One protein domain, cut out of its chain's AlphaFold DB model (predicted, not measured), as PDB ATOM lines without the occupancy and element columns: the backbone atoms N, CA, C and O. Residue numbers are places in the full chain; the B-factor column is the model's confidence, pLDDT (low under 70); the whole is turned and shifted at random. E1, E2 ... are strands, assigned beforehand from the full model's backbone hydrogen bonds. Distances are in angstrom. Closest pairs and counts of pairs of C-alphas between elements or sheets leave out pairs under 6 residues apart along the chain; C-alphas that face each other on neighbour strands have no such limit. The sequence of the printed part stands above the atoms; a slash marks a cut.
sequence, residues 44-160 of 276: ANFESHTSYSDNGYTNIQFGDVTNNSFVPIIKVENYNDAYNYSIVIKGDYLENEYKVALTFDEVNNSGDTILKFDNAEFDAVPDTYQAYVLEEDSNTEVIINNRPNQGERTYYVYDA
ATOM      1  N   ALA A  44      28.305 -26.351  -5.936       90.00
ATOM      2  CA  ALA A  44      28.614 -26.032  -4.550       90.00
ATOM      3  C   ALA A  44      27.353 -25.541  -3.828       90.00
ATOM      4  O   ALA A  44      26.522 -24.847  -4.421       90.00
ATOM      5  N   ASN A  45      27.185 -25.908  -2.556       88.69
ATOM      6  CA  ASN A  45      26.028 -25.520  -1.754       88.69
ATOM      7  C   ASN A  45      26.415 -25.242  -0.301       88.69
ATOM      8  O   ASN A  45      27.167 -26.012   0.294       88.69
ATOM      9  N   PHE A  46      25.817 -24.214   0.299       85.94
ATOM     10  CA  PHE A  46      25.748 -24.119   1.753       85.94
ATOM     11  C   PHE A  46      24.734 -25.143   2.286       85.94
ATOM     12  O   PHE A  46      23.588 -25.178   1.828       85.94
ATOM     13  N   GLU A  47      25.146 -25.978   3.248       70.25
ATOM     14  CA  GLU A  47      24.263 -26.974   3.893       70.25
ATOM     15  C   GLU A  47      23.592 -26.461   5.177       70.25
ATOM     16  O   GLU A  47      22.616 -27.036   5.672       70.25
ATOM     17  N   SER A  48      24.119 -25.387   5.758       60.53
ATOM     18  CA  SER A  48      23.762 -24.949   7.101       60.53
ATOM     19  C   SER A  48      22.419 -24.204   7.165       60.53
ATOM     20  O   SER A  48      21.936 -23.598   6.207       60.53
ATOM     21  N   HIS A  49      21.772 -24.264   8.336       53.66
ATOM     22  CA  HIS A  49      20.541 -23.519   8.608       53.66
ATOM     23  C   HIS A  49      20.804 -22.019   8.530       53.66
ATOM     24  O   HIS A  49      21.510 -21.455   9.356       53.66
ATOM     25  N   THR A  50      20.188 -21.361   7.561       53.91
ATOM     26  CA  THR A  50      20.268 -19.911   7.433       53.91
ATOM     27  C   THR A  50      19.367 -19.213   8.436       53.91
ATOM     28  O   THR A  50      18.224 -19.638   8.642       53.91
ATOM     29  N   SER A  51      19.826 -18.085   8.976       53.09
ATOM     30  CA  SER A  51      18.913 -17.149   9.629       53.09
ATOM     31  C   SER A  51      17.956 -16.565   8.580       53.09
ATOM     32  O   SER A  51      18.327 -16.314   7.427       53.09
ATOM     33  N   TYR A  52      16.681 -16.436   8.943       52.34
ATOM     34  CA  TYR A  52      15.668 -15.875   8.056       52.34
ATOM     35  C   TYR A  52      15.806 -14.354   8.047       52.34
ATOM     36  O   TYR A  52      15.807 -13.736   9.110       52.34
ATOM     37  N   SER A  53      15.882 -13.753   6.858       53.09
ATOM     38  CA  SER A  53      15.493 -12.351   6.697       53.09
ATOM     39  C   SER A  53      14.027 -12.308   6.275       53.09
ATOM     40  O   SER A  53      13.565 -13.198   5.555       53.09
ATOM     41  N   ASP A  54      13.293 -11.279   6.696       53.62
ATOM     42  CA  ASP A  54      11.833 -11.146   6.530       53.62
ATOM     43  C   ASP A  54      11.342 -11.041   5.059       53.62
ATOM     44  O   ASP A  54      10.186 -10.711   4.792       53.62
ATOM     45  N   ASN A  55      12.196 -11.348   4.072       52.56
ATOM     46  CA  ASN A  55      12.045 -10.943   2.670       52.56
ATOM     47  C   ASN A  55      12.170 -12.077   1.647       52.56
ATOM     48  O   ASN A  55      12.424 -11.811   0.473       52.56
ATOM     49  N   GLY A  56      12.056 -13.338   2.069       58.44
ATOM     50  CA  GLY A  56      12.274 -14.491   1.185       58.44
ATOM     51  C   GLY A  56      13.746 -14.735   0.832       58.44
ATOM     52  O   GLY A  56      14.050 -15.701   0.138       58.44
ATOM     53  N   TYR A  57      14.650 -13.897   1.351       69.31
ATOM     54  CA  TYR A  57      16.086 -14.122   1.323       69.31
ATOM     55  C   TYR A  57      16.532 -14.759   2.627       69.31
ATOM     56  O   TYR A  57      16.016 -14.484   3.716       69.31
ATOM     57  N   THR A  58      17.540 -15.590   2.498       74.44
ATOM     58  CA  THR A  58      18.246 -16.191   3.617       74.44
ATOM     59  C   THR A  58      19.579 -15.498   3.815       74.44
ATOM     60  O   THR A  58      20.154 -14.944   2.885       74.44
ATOM     61  N   ASN A  59      20.043 -15.486   5.049       77.50
ATOM     62  CA  ASN A  59      21.219 -14.736   5.428       77.50
ATOM     63  C   ASN A  59      22.342 -15.703   5.810       77.50
ATOM     64  O   ASN A  59      22.163 -16.520   6.723       77.50
ATOM     65  N   ILE A  60      23.479 -15.588   5.125       81.12
ATOM     66  CA  ILE A  60      24.733 -16.259   5.463       81.12
ATOM     67  C   ILE A  60      25.621 -15.216   6.133       81.12
ATOM     68  O   ILE A  60      26.146 -14.313   5.490       81.12
ATOM     69  N   GLN A  61      25.735 -15.314   7.449       79.56
ATOM     70  CA  GLN A  61      26.526 -14.385   8.239       79.56
ATOM     71  C   GLN A  61      27.882 -15.002   8.536       79.56
ATOM     72  O   GLN A  61      27.939 -16.103   9.086       79.56
ATOM     73  N   PHE A  62      28.948 -14.280   8.216       80.56
ATOM     74  CA  PHE A  62      30.259 -14.538   8.795       80.56
ATOM     75  C   PHE A  62      30.364 -13.728  10.093       80.56
ATOM     76  O   PHE A  62      29.908 -12.585  10.147       80.56
ATOM     77  N   GLY A  63      30.868 -14.353  11.155       72.88
ATOM     78  CA  GLY A  63      31.083 -13.703  12.447       72.88
ATOM     79  C   GLY A  63      29.992 -13.852  13.515       72.88
ATOM     80  O   GLY A  63      28.916 -14.416  13.290       72.88
ATOM     81  N   ASP A  64      30.275 -13.308  14.700       62.31
ATOM     82  CA  ASP A  64      29.675 -13.684  15.995       62.31
ATOM     83  C   ASP A  64      28.574 -12.729  16.508       62.31
ATOM     84  O   ASP A  64      28.166 -12.762  17.672       62.31
ATOM     85  N   VAL A  65      28.031 -11.862  15.653       56.75
ATOM     86  CA  VAL A  65      27.188 -10.737  16.113       56.75
ATOM     87  C   VAL A  65      25.797 -11.150  16.622       56.75
ATOM     88  O   VAL A  65      25.184 -10.440  17.422       56.75
ATOM     89  N   THR A  66      25.269 -12.304  16.210       51.47
ATOM     90  CA  THR A  66      23.932 -12.762  16.627       51.47
ATOM     91  C   THR A  66      23.902 -14.252  16.901       51.47
ATOM     92  O   THR A  66      23.475 -14.991  16.028       51.47
ATOM     93  N   ASN A  67      24.311 -14.673  18.108       44.72
ATOM     94  CA  ASN A  67      24.045 -15.989  18.723       44.72
ATOM     95  C   ASN A  67      23.886 -17.145  17.713       44.72
ATOM     96  O   ASN A  67      22.900 -17.885  17.741       44.72
ATOM     97  N   ASN A  68      24.816 -17.230  16.766       48.44
ATOM     98  CA  ASN A  68      24.694 -18.096  15.616       48.44
ATOM     99  C   ASN A  68      25.712 -19.191  15.858       48.44
ATOM    100  O   ASN A  68      26.897 -19.018  15.615       48.44
ATOM    101  N   SER A  69      25.251 -20.353  16.310       51.66
ATOM    102  CA  SER A  69      26.026 -21.602  16.251       51.66
ATOM    103  C   SER A  69      26.251 -22.058  14.793       51.66
ATOM    104  O   SER A  69      26.289 -23.250  14.502       51.66
ATOM    105  N   PHE A  70      26.293 -21.102  13.864       61.16
ATOM    106  CA  PHE A  70      26.315 -21.259  12.429       61.16
ATOM    107  C   PHE A  70      27.767 -21.251  11.977       61.16
ATOM    108  O   PHE A  70      28.450 -20.237  12.058       61.16
ATOM    109  N   VAL A  71      28.210 -22.394  11.474       69.12
ATOM    110  CA  VAL A  71      29.468 -22.511  10.748       69.12
ATOM    111  C   VAL A  71      29.079 -22.716   9.284       69.12
ATOM    112  O   VAL A  71      28.368 -23.685   8.992       69.12
ATOM    113  N   PRO A  72      29.419 -21.795   8.365       73.12
ATOM    114  CA  PRO A  72      29.163 -21.996   6.948       73.12
ATOM    115  C   PRO A  72      30.001 -23.182   6.466       73.12
ATOM    116  O   PRO A  72      31.226 -23.155   6.505       73.12
ATOM    117  N   ILE A  73      29.320 -24.239   6.036       79.50
ATOM    118  CA  ILE A  73      29.934 -25.446   5.483       79.50
ATOM    119  C   ILE A  73      29.556 -25.520   4.007       79.50
ATOM    120  O   ILE A  73      28.379 -25.342   3.669       79.50
ATOM    121  N   ILE A  74      30.539 -25.776   3.140       88.69
ATOM    122  CA  ILE A  74      30.335 -25.853   1.693       88.69
ATOM    123  C   ILE A  74      30.408 -27.312   1.261       88.69
ATOM    124  O   ILE A  74      31.468 -27.932   1.283       88.69
ATOM    125  N   LYS A  75      29.279 -27.848   0.812       90.25
ATOM    126  CA  LYS A  75      29.225 -29.127   0.112       90.25
ATOM    127  C   LYS A  75      29.522 -28.922  -1.365       90.25
ATOM    128  O   LYS A  75      28.917 -28.045  -1.985       90.25
ATOM    129  N   VAL A  76      30.369 -29.769  -1.942       90.38
ATOM    130  CA  VAL A  76      30.745 -29.708  -3.359       90.38
ATOM    131  C   VAL A  76      30.589 -31.056  -4.066       90.38
ATOM    132  O   VAL A  76      30.729 -32.116  -3.459       90.38
ATOM    133  N   GLU A  77      30.298 -31.011  -5.365       90.06
ATOM    134  CA  GLU A  77      30.219 -32.185  -6.244       90.06
ATOM    135  C   GLU A  77      31.432 -32.245  -7.176       90.06
ATOM    136  O   GLU A  77      31.771 -31.228  -7.787       90.06
ATOM    137  N   ASN A  78      32.012 -33.441  -7.348       86.44
ATOM    138  CA  ASN A  78      33.216 -33.696  -8.155       86.44
ATOM    139  C   ASN A  78      34.460 -32.941  -7.649       86.44
ATOM    140  O   ASN A  78      35.187 -32.330  -8.424       86.44
ATOM    141  N   TYR A  79      34.696 -32.967  -6.333       89.12
ATOM    142  CA  TYR A  79      35.944 -32.465  -5.756       89.12
ATOM    143  C   TYR A  79      37.150 -33.242  -6.289       89.12
ATOM    144  O   TYR A  79      37.137 -34.475  -6.303       89.12
ATOM    145  N   ASN A  80      38.204 -32.517  -6.657       89.19
ATOM    146  CA  ASN A  80      39.463 -33.088  -7.103       89.19
ATOM    147  C   ASN A  80      40.626 -32.443  -6.331       89.19
ATOM    148  O   ASN A  80      40.882 -31.248  -6.442       89.19
ATOM    149  N   ASP A  81      41.343 -33.250  -5.553       88.81
ATOM    150  CA  ASP A  81      42.448 -32.815  -4.693       88.81
ATOM    151  C   ASP A  81      43.704 -32.365  -5.460       88.81
ATOM    152  O   ASP A  81      44.619 -31.795  -4.866       88.81
ATOM    153  N   ALA A  82      43.743 -32.569  -6.779       87.81
ATOM    154  CA  ALA A  82      44.788 -32.049  -7.653       87.81
ATOM    155  C   ALA A  82      44.674 -30.535  -7.912       87.81
ATOM    156  O   ALA A  82      45.551 -29.971  -8.578       87.81
ATOM    157  N   TYR A  83      43.608 -29.887  -7.437       88.81
ATOM    158  CA  TYR A  83      43.355 -28.460  -7.601       88.81
ATOM    159  C   TYR A  83      43.309 -27.729  -6.263       88.81
ATOM    160  O   TYR A  83      42.913 -28.278  -5.235       88.81
ATOM    161  N   ASN A  84      43.667 -26.447  -6.304       92.62
ATOM    162  CA  ASN A  84      43.451 -25.533  -5.190       92.62
ATOM    163  C   ASN A  84      42.130 -24.793  -5.383       92.62
ATOM    164  O   ASN A  84      41.834 -24.312  -6.482       92.62
ATOM    165  N   TYR A  85      41.374 -24.669  -4.298       94.94
ATOM    166  CA  TYR A  85      40.086 -23.996  -4.295       94.94
ATOM    167  C   TYR A  85      40.081 -22.848  -3.296       94.94
ATOM    168  O   TYR A  85      40.680 -22.942  -2.225       94.94
ATOM    169  N   SER A  86      39.336 -21.802  -3.622       96.44
ATOM    170  CA  SER A  86      39.048 -20.691  -2.720       96.44
ATOM    171  C   SER A  86      37.557 -20.398  -2.713       96.44
ATOM    172  O   SER A  86      36.877 -20.582  -3.721       96.44
ATOM    173  N   ILE A  87      37.036 -19.916  -1.588       95.19
ATOM    174  CA  ILE A  87      35.749 -19.235  -1.569       95.19
ATOM    175  C   ILE A  87      35.999 -17.782  -1.956       95.19
ATOM    176  O   ILE A  87      36.885 -17.121  -1.415       95.19
ATOM    177  N   VAL A  88      35.205 -17.298  -2.900       96.19
ATOM    178  CA  VAL A  88      35.202 -15.910  -3.344       96.19
ATOM    179  C   VAL A  88      33.835 -15.321  -3.042       96.19
ATOM    180  O   VAL A  88      32.818 -15.911  -3.404       96.19
ATOM    181  N   ILE A  89      33.797 -14.160  -2.396       95.31
ATOM    182  CA  ILE A  89      32.579 -13.362  -2.258       95.31
ATOM    183  C   ILE A  89      32.716 -12.084  -3.082       95.31
ATOM    184  O   ILE A  89      33.753 -11.424  -3.041       95.31
ATOM    185  N   LYS A  90      31.670 -11.751  -3.840       95.50
ATOM    186  CA  LYS A  90      31.629 -10.589  -4.738       95.50
ATOM    187  C   LYS A  90      30.484  -9.675  -4.329       95.50
ATOM    188  O   LYS A  90      29.364 -10.160  -4.165       95.50
ATOM    189  N   GLY A  91      30.795  -8.403  -4.097       94.12
ATOM    190  CA  GLY A  91      29.847  -7.397  -3.629       94.12
ATOM    191  C   GLY A  91      28.933  -6.910  -4.748       94.12
ATOM    192  O   GLY A  91      29.404  -6.599  -5.840       94.12
ATOM    193  N   ASP A  92      27.636  -6.827  -4.466       90.56
ATOM    194  CA  ASP A  92      26.610  -6.394  -5.418       90.56
ATOM    195  C   ASP A  92      26.680  -4.889  -5.714       90.56
ATOM    196  O   ASP A  92      26.252  -4.455  -6.782       90.56
ATOM    197  N   TYR A  93      27.166  -4.088  -4.757       93.19
ATOM    198  CA  TYR A  93      27.148  -2.629  -4.854       93.19
ATOM    199  C   TYR A  93      28.555  -2.063  -5.007       93.19
ATOM    200  O   TYR A  93      28.805  -1.278  -5.914       93.19
ATOM    201  N   LEU A  94      29.484  -2.448  -4.131       94.12
ATOM    202  CA  LEU A  94      30.831  -1.879  -4.129       94.12
ATOM    203  C   LEU A  94      31.784  -2.566  -5.109       94.12
ATOM    204  O   LEU A  94      32.921  -2.123  -5.238       94.12
ATOM    205  N   GLU A  95      31.344  -3.652  -5.752       94.31
ATOM    206  CA  GLU A  95      32.150  -4.478  -6.662       94.31
ATOM    207  C   GLU A  95      33.453  -5.002  -6.023       94.31
ATOM    208  O   GLU A  95      34.385  -5.416  -6.714       94.31
ATOM    209  N   ASN A  96      33.528  -5.005  -4.687       95.31
ATOM    210  CA  ASN A  96      34.654  -5.566  -3.956       95.31
ATOM    211  C   ASN A  96      34.627  -7.092  -4.042       95.31
ATOM    212  O   ASN A  96      33.568  -7.721  -3.965       95.31
ATOM    213  N   GLU A  97      35.813  -7.680  -4.127       96.25
ATOM    214  CA  GLU A  97      36.006  -9.123  -4.132       96.25
ATOM    215  C   GLU A  97      36.918  -9.524  -2.974       96.25
ATOM    216  O   GLU A  97      37.986  -8.940  -2.778       96.25
ATOM    217  N   TYR A  98      36.497 -10.538  -2.223       95.94
ATOM    218  CA  TYR A  98      37.286 -11.125  -1.145       95.94
ATOM    219  C   TYR A  98      37.440 -12.612  -1.384       95.94
ATOM    220  O   TYR A  98      36.502 -13.280  -1.823       95.94
ATOM    221  N   LYS A  99      38.626 -13.130  -1.072       96.00
ATOM    222  CA  LYS A  99      39.005 -14.504  -1.367       96.00
ATOM    223  C   LYS A  99      39.698 -15.141  -0.173       96.00
ATOM    224  O   LYS A  99      40.651 -14.569   0.347       96.00
ATOM    225  N   VAL A 100      39.245 -16.334   0.200       94.69
ATOM    226  CA  VAL A 100      39.803 -17.138   1.293       94.69
ATOM    227  C   VAL A 100      39.995 -18.570   0.810       94.69
ATOM    228  O   VAL A 100      39.154 -19.107   0.088       94.69
ATOM    229  N   ALA A 101      41.107 -19.195   1.194       95.31
ATOM    230  CA  ALA A 101      41.420 -20.556   0.776       95.31
ATOM    231  C   ALA A 101      40.408 -21.564   1.346       95.31
ATOM    232  O   ALA A 101      40.052 -21.521   2.526       95.31
ATOM    233  N   LEU A 102      39.977 -22.508   0.511       93.75
ATOM    234  CA  LEU A 102      39.189 -23.653   0.947       93.75
ATOM    235  C   LEU A 102      40.105 -24.820   1.284       93.75
ATOM    236  O   LEU A 102      41.088 -25.100   0.602       93.75
ATOM    237  N   THR A 103      39.735 -25.541   2.333       92.56
ATOM    238  CA  THR A 103      40.411 -26.763   2.753       92.56
ATOM    239  C   THR A 103      39.418 -27.907   2.811       92.56
ATOM    240  O   THR A 103      38.255 -27.726   3.182       92.56
ATOM    241  N   PHE A 104      39.880 -29.098   2.436       92.44
ATOM    242  CA  PHE A 104      39.119 -30.321   2.633       92.44
ATOM    243  C   PHE A 104      38.864 -30.546   4.128       92.44
ATOM    244  O   PHE A 104      39.781 -30.412   4.944       92.44
ATOM    245  N   ASP A 105      37.630 -30.908   4.473       91.19
ATOM    246  CA  ASP A 105      37.260 -31.289   5.833       91.19
ATOM    247  C   ASP A 105      36.973 -32.789   5.928       91.19
ATOM    248  O   ASP A 105      37.743 -33.538   6.530       91.19
ATOM    249  N   GLU A 106      35.900 -33.242   5.277       91.31
ATOM    250  CA  GLU A 106      35.478 -34.640   5.296       91.31
ATOM    251  C   GLU A 106      34.668 -35.037   4.055       91.31
ATOM    252  O   GLU A 106      34.295 -34.213   3.218       91.31
ATOM    253  N   VAL A 107      34.376 -36.335   3.952       89.19
ATOM    254  CA  VAL A 107      33.298 -36.854   3.107       89.19
ATOM    255  C   VAL A 107      32.181 -37.308   4.037       89.19
ATOM    256  O   VAL A 107      32.407 -38.167   4.892       89.19
ATOM    257  N   ASN A 108      30.991 -36.730   3.891       83.56
ATOM    258  CA  ASN A 108      29.867 -37.034   4.772       83.56
ATOM    259  C   ASN A 108      29.306 -38.451   4.505       83.56
ATOM    260  O   ASN A 108      29.644 -39.123   3.527       83.56
ATOM    261  N   ASN A 109      28.382 -38.913   5.354       81.50
ATOM    262  CA  ASN A 109      27.775 -40.249   5.226       81.50
ATOM    263  C   ASN A 109      26.968 -40.465   3.928       81.50
ATOM    264  O   ASN A 109      26.638 -41.605   3.602       81.50
ATOM    265  N   SER A 110      26.630 -39.393   3.210       79.19
ATOM    266  CA  SER A 110      25.948 -39.436   1.913       79.19
ATOM    267  C   SER A 110      26.928 -39.521   0.735       79.19
ATOM    268  O   SER A 110      26.487 -39.667  -0.403       79.19
ATOM    269  N   GLY A 111      28.240 -39.473   0.997       80.50
ATOM    270  CA  GLY A 111      29.290 -39.471  -0.020       80.50
ATOM    271  C   GLY A 111      29.626 -38.084  -0.566       80.50
ATOM    272  O   GLY A 111      30.335 -37.994  -1.565       80.50
ATOM    273  N   ASP A 112      29.135 -37.014   0.060       84.31
ATOM    274  CA  ASP A 112      29.400 -35.650  -0.390       84.31
ATOM    275  C   ASP A 112      30.706 -35.116   0.192       84.31
ATOM    276  O   ASP A 112      30.984 -35.315   1.378       84.31
ATOM    277  N   THR A 113      31.480 -34.388  -0.612       91.38
ATOM    278  CA  THR A 113      32.696 -33.725  -0.136       91.38
ATOM    279  C   THR A 113      32.367 -32.402   0.534       91.38
ATOM    280  O   THR A 113      31.644 -31.570  -0.021       91.38
ATOM    281  N   ILE A 114      32.946 -32.201   1.712       91.06
ATOM    282  CA  ILE A 114      32.783 -31.012   2.530       91.06
ATOM    283  C   ILE A 114      34.080 -30.200   2.533       91.06
ATOM    284  O   ILE A 114      35.151 -30.711   2.870       91.06
ATOM    285  N   LEU A 115      33.964 -28.923   2.173       91.88
ATOM    286  CA  LEU A 115      35.026 -27.927   2.254       91.88
ATOM    287  C   LEU A 115      34.720 -26.912   3.358       91.88
ATOM    288  O   LEU A 115      33.566 -26.521   3.571       91.88
ATOM    289  N   LYS A 116      35.779 -26.450   4.020       90.69
ATOM    290  CA  LYS A 116      35.738 -25.408   5.051       90.69
ATOM    291  C   LYS A 116      36.739 -24.298   4.756       90.69
ATOM    292  O   LYS A 116      37.705 -24.495   4.019       90.69
ATOM    293  N   PHE A 117      36.526 -23.160   5.392       89.81
ATOM    294  CA  PHE A 117      37.400 -21.995   5.350       89.81
ATOM    295  C   PHE A 117      37.414 -21.326   6.726       89.81
ATOM    296  O   PHE A 117      36.534 -21.584   7.553       89.81
ATOM    297  N   ASP A 118      38.419 -20.493   6.979       88.12
ATOM    298  CA  ASP A 118      38.449 -19.664   8.178       88.12
ATOM    299  C   ASP A 118      37.657 -18.375   7.927       88.12
ATOM    300  O   ASP A 118      38.057 -17.523   7.135       88.12
ATOM    301  N   ASN A 119      36.512 -18.231   8.597       83.88
ATOM    302  CA  ASN A 119      35.686 -17.029   8.489       83.88
ATOM    303  C   ASN A 119      36.435 -15.767   8.928       83.88
ATOM    304  O   ASN A 119      36.126 -14.695   8.421       83.88
ATOM    305  N   ALA A 120      37.390 -15.885   9.856       84.56
ATOM    306  CA  ALA A 120      38.135 -14.743  10.378       84.56
ATOM    307  C   ALA A 120      39.128 -14.159   9.358       84.56
ATOM    308  O   ALA A 120      39.676 -13.084   9.591       84.56
ATOM    309  N   GLU A 121      39.377 -14.855   8.243       88.00
ATOM    310  CA  GLU A 121      40.168 -14.317   7.131       88.00
ATOM    311  C   GLU A 121      39.363 -13.356   6.242       88.00
ATOM    312  O   GLU A 121      39.956 -12.610   5.460       88.00
ATOM    313  N   PHE A 122      38.031 -13.334   6.364       89.62
ATOM    314  CA  PHE A 122      37.223 -12.292   5.741       89.62
ATOM    315  C   PHE A 122      37.285 -11.005   6.574       89.62
ATOM    316  O   PHE A 122      37.078 -11.018   7.782       89.62
ATOM    317  N   ASP A 123      37.581  -9.898   5.893       90.88
ATOM    318  CA  ASP A 123      37.458  -8.523   6.395       90.88
ATOM    319  C   ASP A 123      36.654  -7.730   5.356       90.88
ATOM    320  O   ASP A 123      37.140  -6.808   4.693       90.88
ATOM    321  N   ALA A 124      35.427  -8.195   5.110       93.31
ATOM    322  CA  ALA A 124      34.589  -7.678   4.043       93.31
ATOM    323  C   ALA A 124      33.799  -6.460   4.517       93.31
ATOM    324  O   ALA A 124      33.016  -6.523   5.465       93.31
ATOM    325  N   VAL A 125      33.972  -5.327   3.832       94.56
ATOM    326  CA  VAL A 125      33.257  -4.096   4.196       94.56
ATOM    327  C   VAL A 125      31.739  -4.295   4.080       94.56
ATOM    328  O   VAL A 125      31.294  -5.155   3.316       94.56
ATOM    329  N   PRO A 126      30.906  -3.501   4.779       92.75
ATOM    330  CA  PRO A 126      29.456  -3.655   4.715       92.75
ATOM    331  C   PRO A 126      28.916  -3.497   3.288       92.75
ATOM    332  O   PRO A 126      28.866  -2.399   2.736       92.75
ATOM    333  N   ASP A 127      28.495  -4.620   2.720       92.31
ATOM    334  CA  ASP A 127      27.858  -4.757   1.414       92.31
ATOM    335  C   ASP A 127      26.948  -6.000   1.443       92.31
ATOM    336  O   ASP A 127      26.798  -6.676   2.464       92.31
ATOM    337  N   THR A 128      26.296  -6.278   0.328       88.19
ATOM    338  CA  THR A 128      25.566  -7.501   0.045       88.19
ATOM    339  C   THR A 128      26.415  -8.337  -0.905       88.19
ATOM    340  O   THR A 128      26.786  -7.838  -1.962       88.19
ATOM    341  N   TYR A 129      26.736  -9.580  -0.540       91.75
ATOM    342  CA  TYR A 129      27.643 -10.415  -1.329       91.75
ATOM    343  C   TYR A 129      26.990 -11.703  -1.837       91.75
ATOM    344  O   TYR A 129      26.166 -12.316  -1.149       91.75
ATOM    345  N   GLN A 130      27.460 -12.169  -2.996       91.75
ATOM    346  CA  GLN A 130      27.225 -13.515  -3.521       91.75
ATOM    347  C   GLN A 130      28.511 -14.348  -3.423       91.75
ATOM    348  O   GLN A 130      29.594 -13.835  -3.702       91.75
ATOM    349  N   ALA A 131      28.399 -15.627  -3.047       93.19
ATOM    350  CA  ALA A 131      29.554 -16.509  -2.875       93.19
ATOM    351  C   ALA A 131      29.737 -17.516  -4.021       93.19
ATOM    352  O   ALA A 131      28.767 -18.025  -4.595       93.19
ATOM    353  N   TYR A 132      31.000 -17.834  -4.289       95.06
ATOM    354  CA  TYR A 132      31.477 -18.719  -5.345       95.06
ATOM    355  C   TYR A 132      32.611 -19.602  -4.816       95.06
ATOM    356  O   TYR A 132      33.364 -19.193  -3.936       95.06
ATOM    357  N   VAL A 133      32.759 -20.797  -5.380       95.81
ATOM    358  CA  VAL A 133      33.999 -21.571  -5.319       95.81
ATOM    359  C   VAL A 133      34.806 -21.247  -6.569       95.81
ATOM    360  O   VAL A 133      34.299 -21.400  -7.679       95.81
ATOM    361  N   LEU A 134      36.043 -20.805  -6.387       95.62
ATOM    362  CA  LEU A 134      37.018 -20.585  -7.447       95.62
ATOM    363  C   LEU A 134      38.009 -21.747  -7.461       95.62
ATOM    364  O   LEU A 134      38.662 -22.010  -6.454       95.62
ATOM    365  N   GLU A 135      38.147 -22.412  -8.602       93.19
ATOM    366  CA  GLU A 135      39.283 -23.288  -8.883       93.19
ATOM    367  C   GLU A 135      40.448 -22.453  -9.422       93.19
ATOM    368  O   GLU A 135      40.365 -21.900 -10.518       93.19
ATOM    369  N   GLU A 136      41.540 -22.364  -8.664       90.25
ATOM    370  CA  GLU A 136      42.628 -21.413  -8.933       90.25
ATOM    371  C   GLU A 136      43.376 -21.718 -10.239       90.25
ATOM    372  O   GLU A 136      43.733 -20.804 -10.980       90.25
ATOM    373  N   ASP A 137      43.593 -22.999 -10.558       86.50
ATOM    374  CA  ASP A 137      44.402 -23.383 -11.723       86.50
ATOM    375  C   ASP A 137      43.680 -23.122 -13.053       86.50
ATOM    376  O   ASP A 137      44.312 -22.767 -14.049       86.50
ATOM    377  N   SER A 138      42.360 -23.331 -13.089       85.12
ATOM    378  CA  SER A 138      41.545 -23.149 -14.298       85.12
ATOM    379  C   SER A 138      40.820 -21.806 -14.342       85.12
ATOM    380  O   SER A 138      40.266 -21.452 -15.385       85.12
ATOM    381  N   ASN A 139      40.823 -21.060 -13.232       87.88
ATOM    382  CA  ASN A 139      40.033 -19.850 -13.031       87.88
ATOM    383  C   ASN A 139      38.530 -20.079 -13.293       87.88
ATOM    384  O   ASN A 139      37.837 -19.228 -13.857       87.88
ATOM    385  N   THR A 140      38.041 -21.268 -12.929       89.88
ATOM    386  CA  THR A 140      36.629 -21.639 -13.058       89.88
ATOM    387  C   THR A 140      35.886 -21.260 -11.787       89.88
ATOM    388  O   THR A 140      36.292 -21.638 -10.690       89.88
ATOM    389  N   GLU A 141      34.773 -20.548 -11.943       93.75
ATOM    390  CA  GLU A 141      33.908 -20.147 -10.836       93.75
ATOM    391  C   GLU A 141      32.614 -20.952 -10.826       93.75
ATOM    392  O   GLU A 141      31.905 -21.055 -11.830       93.75
ATOM    393  N   VAL A 142      32.276 -21.475  -9.653       93.62
ATOM    394  CA  VAL A 142      31.029 -22.185  -9.386       93.62
ATOM    395  C   VAL A 142      30.264 -21.403  -8.337       93.62
ATOM    396  O   VAL A 142      30.714 -21.273  -7.203       93.62
ATOM    397  N   ILE A 143      29.089 -20.886  -8.694       92.94
ATOM    398  CA  ILE A 143      28.214 -20.230  -7.719       92.94
ATOM    399  C   ILE A 143      27.850 -21.207  -6.597       92.94
ATOM    400  O   ILE A 143      27.427 -22.340  -6.846       92.94
ATOM    401  N   ILE A 144      28.004 -20.761  -5.353       91.88
ATOM    402  CA  ILE A 144      27.531 -21.518  -4.199       91.88
ATOM    403  C   ILE A 144      26.038 -21.240  -4.092       91.88
ATOM    404  O   ILE A 144      25.629 -20.093  -3.932       91.88
ATOM    405  N   ASN A 145      25.199 -22.263  -4.186       88.12
ATOM    406  CA  ASN A 145      23.769 -22.102  -3.945       88.12
ATOM    407  C   ASN A 145      23.464 -22.246  -2.452       88.12
ATOM    408  O   ASN A 145      24.228 -22.849  -1.700       88.12
ATOM    409  N   ASN A 146      22.317 -21.739  -2.005       80.44
ATOM    410  CA  ASN A 146      21.825 -22.040  -0.666       80.44
ATOM    411  C   ASN A 146      20.635 -22.993  -0.760       80.44
ATOM    412  O   ASN A 146      19.544 -22.611  -1.189       80.44
ATOM    413  N   ARG A 147      20.852 -24.250  -0.371       73.50
ATOM    414  CA  ARG A 147      19.843 -25.313  -0.415       73.50
ATOM    415  C   ARG A 147      19.661 -25.916   0.977       73.50
ATOM    416  O   ARG A 147      20.010 -27.078   1.181       73.50
ATOM    417  N   PRO A 148      19.087 -25.171   1.942       66.06
ATOM    418  CA  PRO A 148      18.692 -25.778   3.203       66.06
ATOM    419  C   PRO A 148      17.663 -26.885   2.930       66.06
ATOM    420  O   PRO A 148      17.016 -26.902   1.882       66.06
ATOM    421  N   ASN A 149      17.421 -27.763   3.907       59.22
ATOM    422  CA  ASN A 149      16.476 -28.896   3.825       59.22
ATOM    423  C   ASN A 149      15.042 -28.554   3.331       59.22
ATOM    424  O   ASN A 149      14.226 -29.448   3.129       59.22
ATOM    425  N   GLN A 150      14.709 -27.270   3.163       60.19
ATOM    426  CA  GLN A 150      13.426 -26.745   2.695       60.19
ATOM    427  C   GLN A 150      13.449 -26.238   1.233       60.19
ATOM    428  O   GLN A 150      12.490 -25.591   0.814       60.19
ATOM    429  N   GLY A 151      14.508 -26.518   0.467       61.69
ATOM    430  CA  GLY A 151      14.646 -26.150  -0.947       61.69
ATOM    431  C   GLY A 151      15.595 -24.976  -1.193       61.69
ATOM    432  O   GLY A 151      16.062 -24.337  -0.254       61.69
ATOM    433  N   GLU A 152      15.888 -24.713  -2.469       62.56
ATOM    434  CA  GLU A 152      16.773 -23.626  -2.903       62.56
ATOM    435  C   GLU A 152      16.215 -22.256  -2.517       62.56
ATOM    436  O   GLU A 152      15.023 -21.983  -2.681       62.56
ATOM    437  N   ARG A 153      17.081 -21.397  -1.981       67.31
ATOM    438  CA  ARG A 153      16.722 -20.057  -1.529       67.31
ATOM    439  C   ARG A 153      17.746 -19.051  -2.001       67.31
ATOM    440  O   ARG A 153      18.947 -19.277  -1.894       67.31
ATOM    441  N   THR A 154      17.258 -17.901  -2.451       75.94
ATOM    442  CA  THR A 154      18.126 -16.748  -2.661       75.94
ATOM    443  C   THR A 154      18.687 -16.310  -1.314       75.94
ATOM    444  O   THR A 154      18.002 -16.355  -0.282       75.94
ATOM    445  N   TYR A 155      19.953 -15.932  -1.306       81.56
ATOM    446  CA  TYR A 155      20.647 -15.588  -0.084       81.56
ATOM    447  C   TYR A 155      21.620 -14.454  -0.329       81.56
ATOM    448  O   TYR A 155      21.948 -14.154  -1.471       81.56
ATOM    449  N   TYR A 156      22.062 -13.853   0.765       84.69
ATOM    450  CA  TYR A 156      23.167 -12.915   0.756       84.69
ATOM    451  C   TYR A 156      24.177 -13.305   1.819       84.69
ATOM    452  O   TYR A 156      23.799 -13.789   2.893       84.69
ATOM    453  N   VAL A 157      25.446 -13.084   1.500       87.00
ATOM    454  CA  VAL A 157      26.549 -13.154   2.449       87.00
ATOM    455  C   VAL A 157      26.833 -11.762   2.990       87.00
ATOM    456  O   VAL A 157      26.723 -10.771   2.267       87.00
ATOM    457  N   TYR A 158      27.183 -11.691   4.265       86.25
ATOM    458  CA  TYR A 158      27.708 -10.488   4.888       86.25
ATOM    459  C   TYR A 158      28.693 -10.863   5.990       86.25
ATOM    460  O   TYR A 158      28.497 -11.842   6.715       86.25
ATOM    461  N   ASP A 159      29.736 -10.055   6.112       87.75
ATOM    462  CA  ASP A 159      30.695 -10.135   7.200       87.75
ATOM    463  C   ASP A 159      30.242  -9.214   8.330       87.75
ATOM    464  O   ASP A 159      30.204  -7.988   8.198       87.75
ATOM    465  N   ALA A 160      29.809  -9.832   9.422       84.75
ATOM    466  CA  ALA A 160      29.313  -9.117  10.576       84.75
ATOM    467  C   ALA A 160      30.420  -8.773  11.584       84.75
ATOM    468  O   ALA A 160      30.212  -7.884  12.411       84.75
TER     469      ALA A 160
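Overview. This is residues 44 to 160 of the 276 residues of an uncharacterized protein of Polaribacter sp. KT25b (UniProt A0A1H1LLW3). Picture one eight-stranded sheet, curled like part of a barrel and folded back on itself, so that E5, E4 and E8 face E1, E3, E7 and E6 with E9 as the hinge. A separate small pair of parallel strands, E2 and E10, packs by E10 on E8. You have 117 printed residues with ten named strands, E1 to E10 in order, and no named helix; the class is all strand, though under half of the residues, 52, are in named elements. The large sheet is mixed, in the order E5, E4, E8, E9, E1, E3, E7, E6. The whole is compact, with a radius of gyration of the C-alphas of 13.7 A and spans of 39 by 31 by 22 A.

Along the chain. Find C-alpha 44 at (28.614, -26.032, -4.550), where E1, residues 44 to 46, begins. Next come E2, residues 58 to 62, and E3, residues 74 to 77. From C-alpha 85 at (40.086, -23.996, -4.295), E4 runs 19.5 A to residue 91. E5 is residues 97 to 101, E6 residues 103 to 107 and E7 residues 113 to 116. E8, residues 129 to 135, is 18.9 A long, and E9, residues 140 to 146, 19.3 A. E10 covers residues 155 to 159, ending at C-alpha 159 at (30.695, -10.135, 7.200).

Arrangement. Start at edge strand E5, which forms an antiparallel hairpin with E4; N 87 and O 100 are 2.8 A apart. E4 is antiparallel to E8, with N 88 and O 132 at 2.8 A. E8 and E9 form a hairpin at 135 degrees, with N 133 and O 142 at 2.8 A. E9 is staggered, pairing with E8 over residues 140 to 143 and with E1, in parallel, over residues 144 to 146; look for N 46 and O 145 at 2.9 A. E1 is antiparallel to E3, with N 45 and O 75 at 2.8 A, and E3 to E7, with N 76 and O 113 at 2.9 A. The hairpin of E6 and E7, with N 103 and O 116 at 2.8 A, brings you to edge strand E6. E5 runs on into E6 across one residue, at 61 degrees. E2 and E10 are parallel, with N 60 and O 156 at 2.9 A. The closest C-alphas of E8 and E10, Tyr 129 and Val 157, are 4.8 A apart.

Size, cuts and confidence. The two C-alphas farthest apart, those of Asp 54 and Ala 82, are 41.5 A apart. The printed part has no cut. The links E1 to E2, E2 to E3 and E7 to E8 are long. In the B-factor column, look for pLDDT under 70 at residues 48 to 57, 64 to 71 and 148 to 153; the mean of the printed part is 82.3.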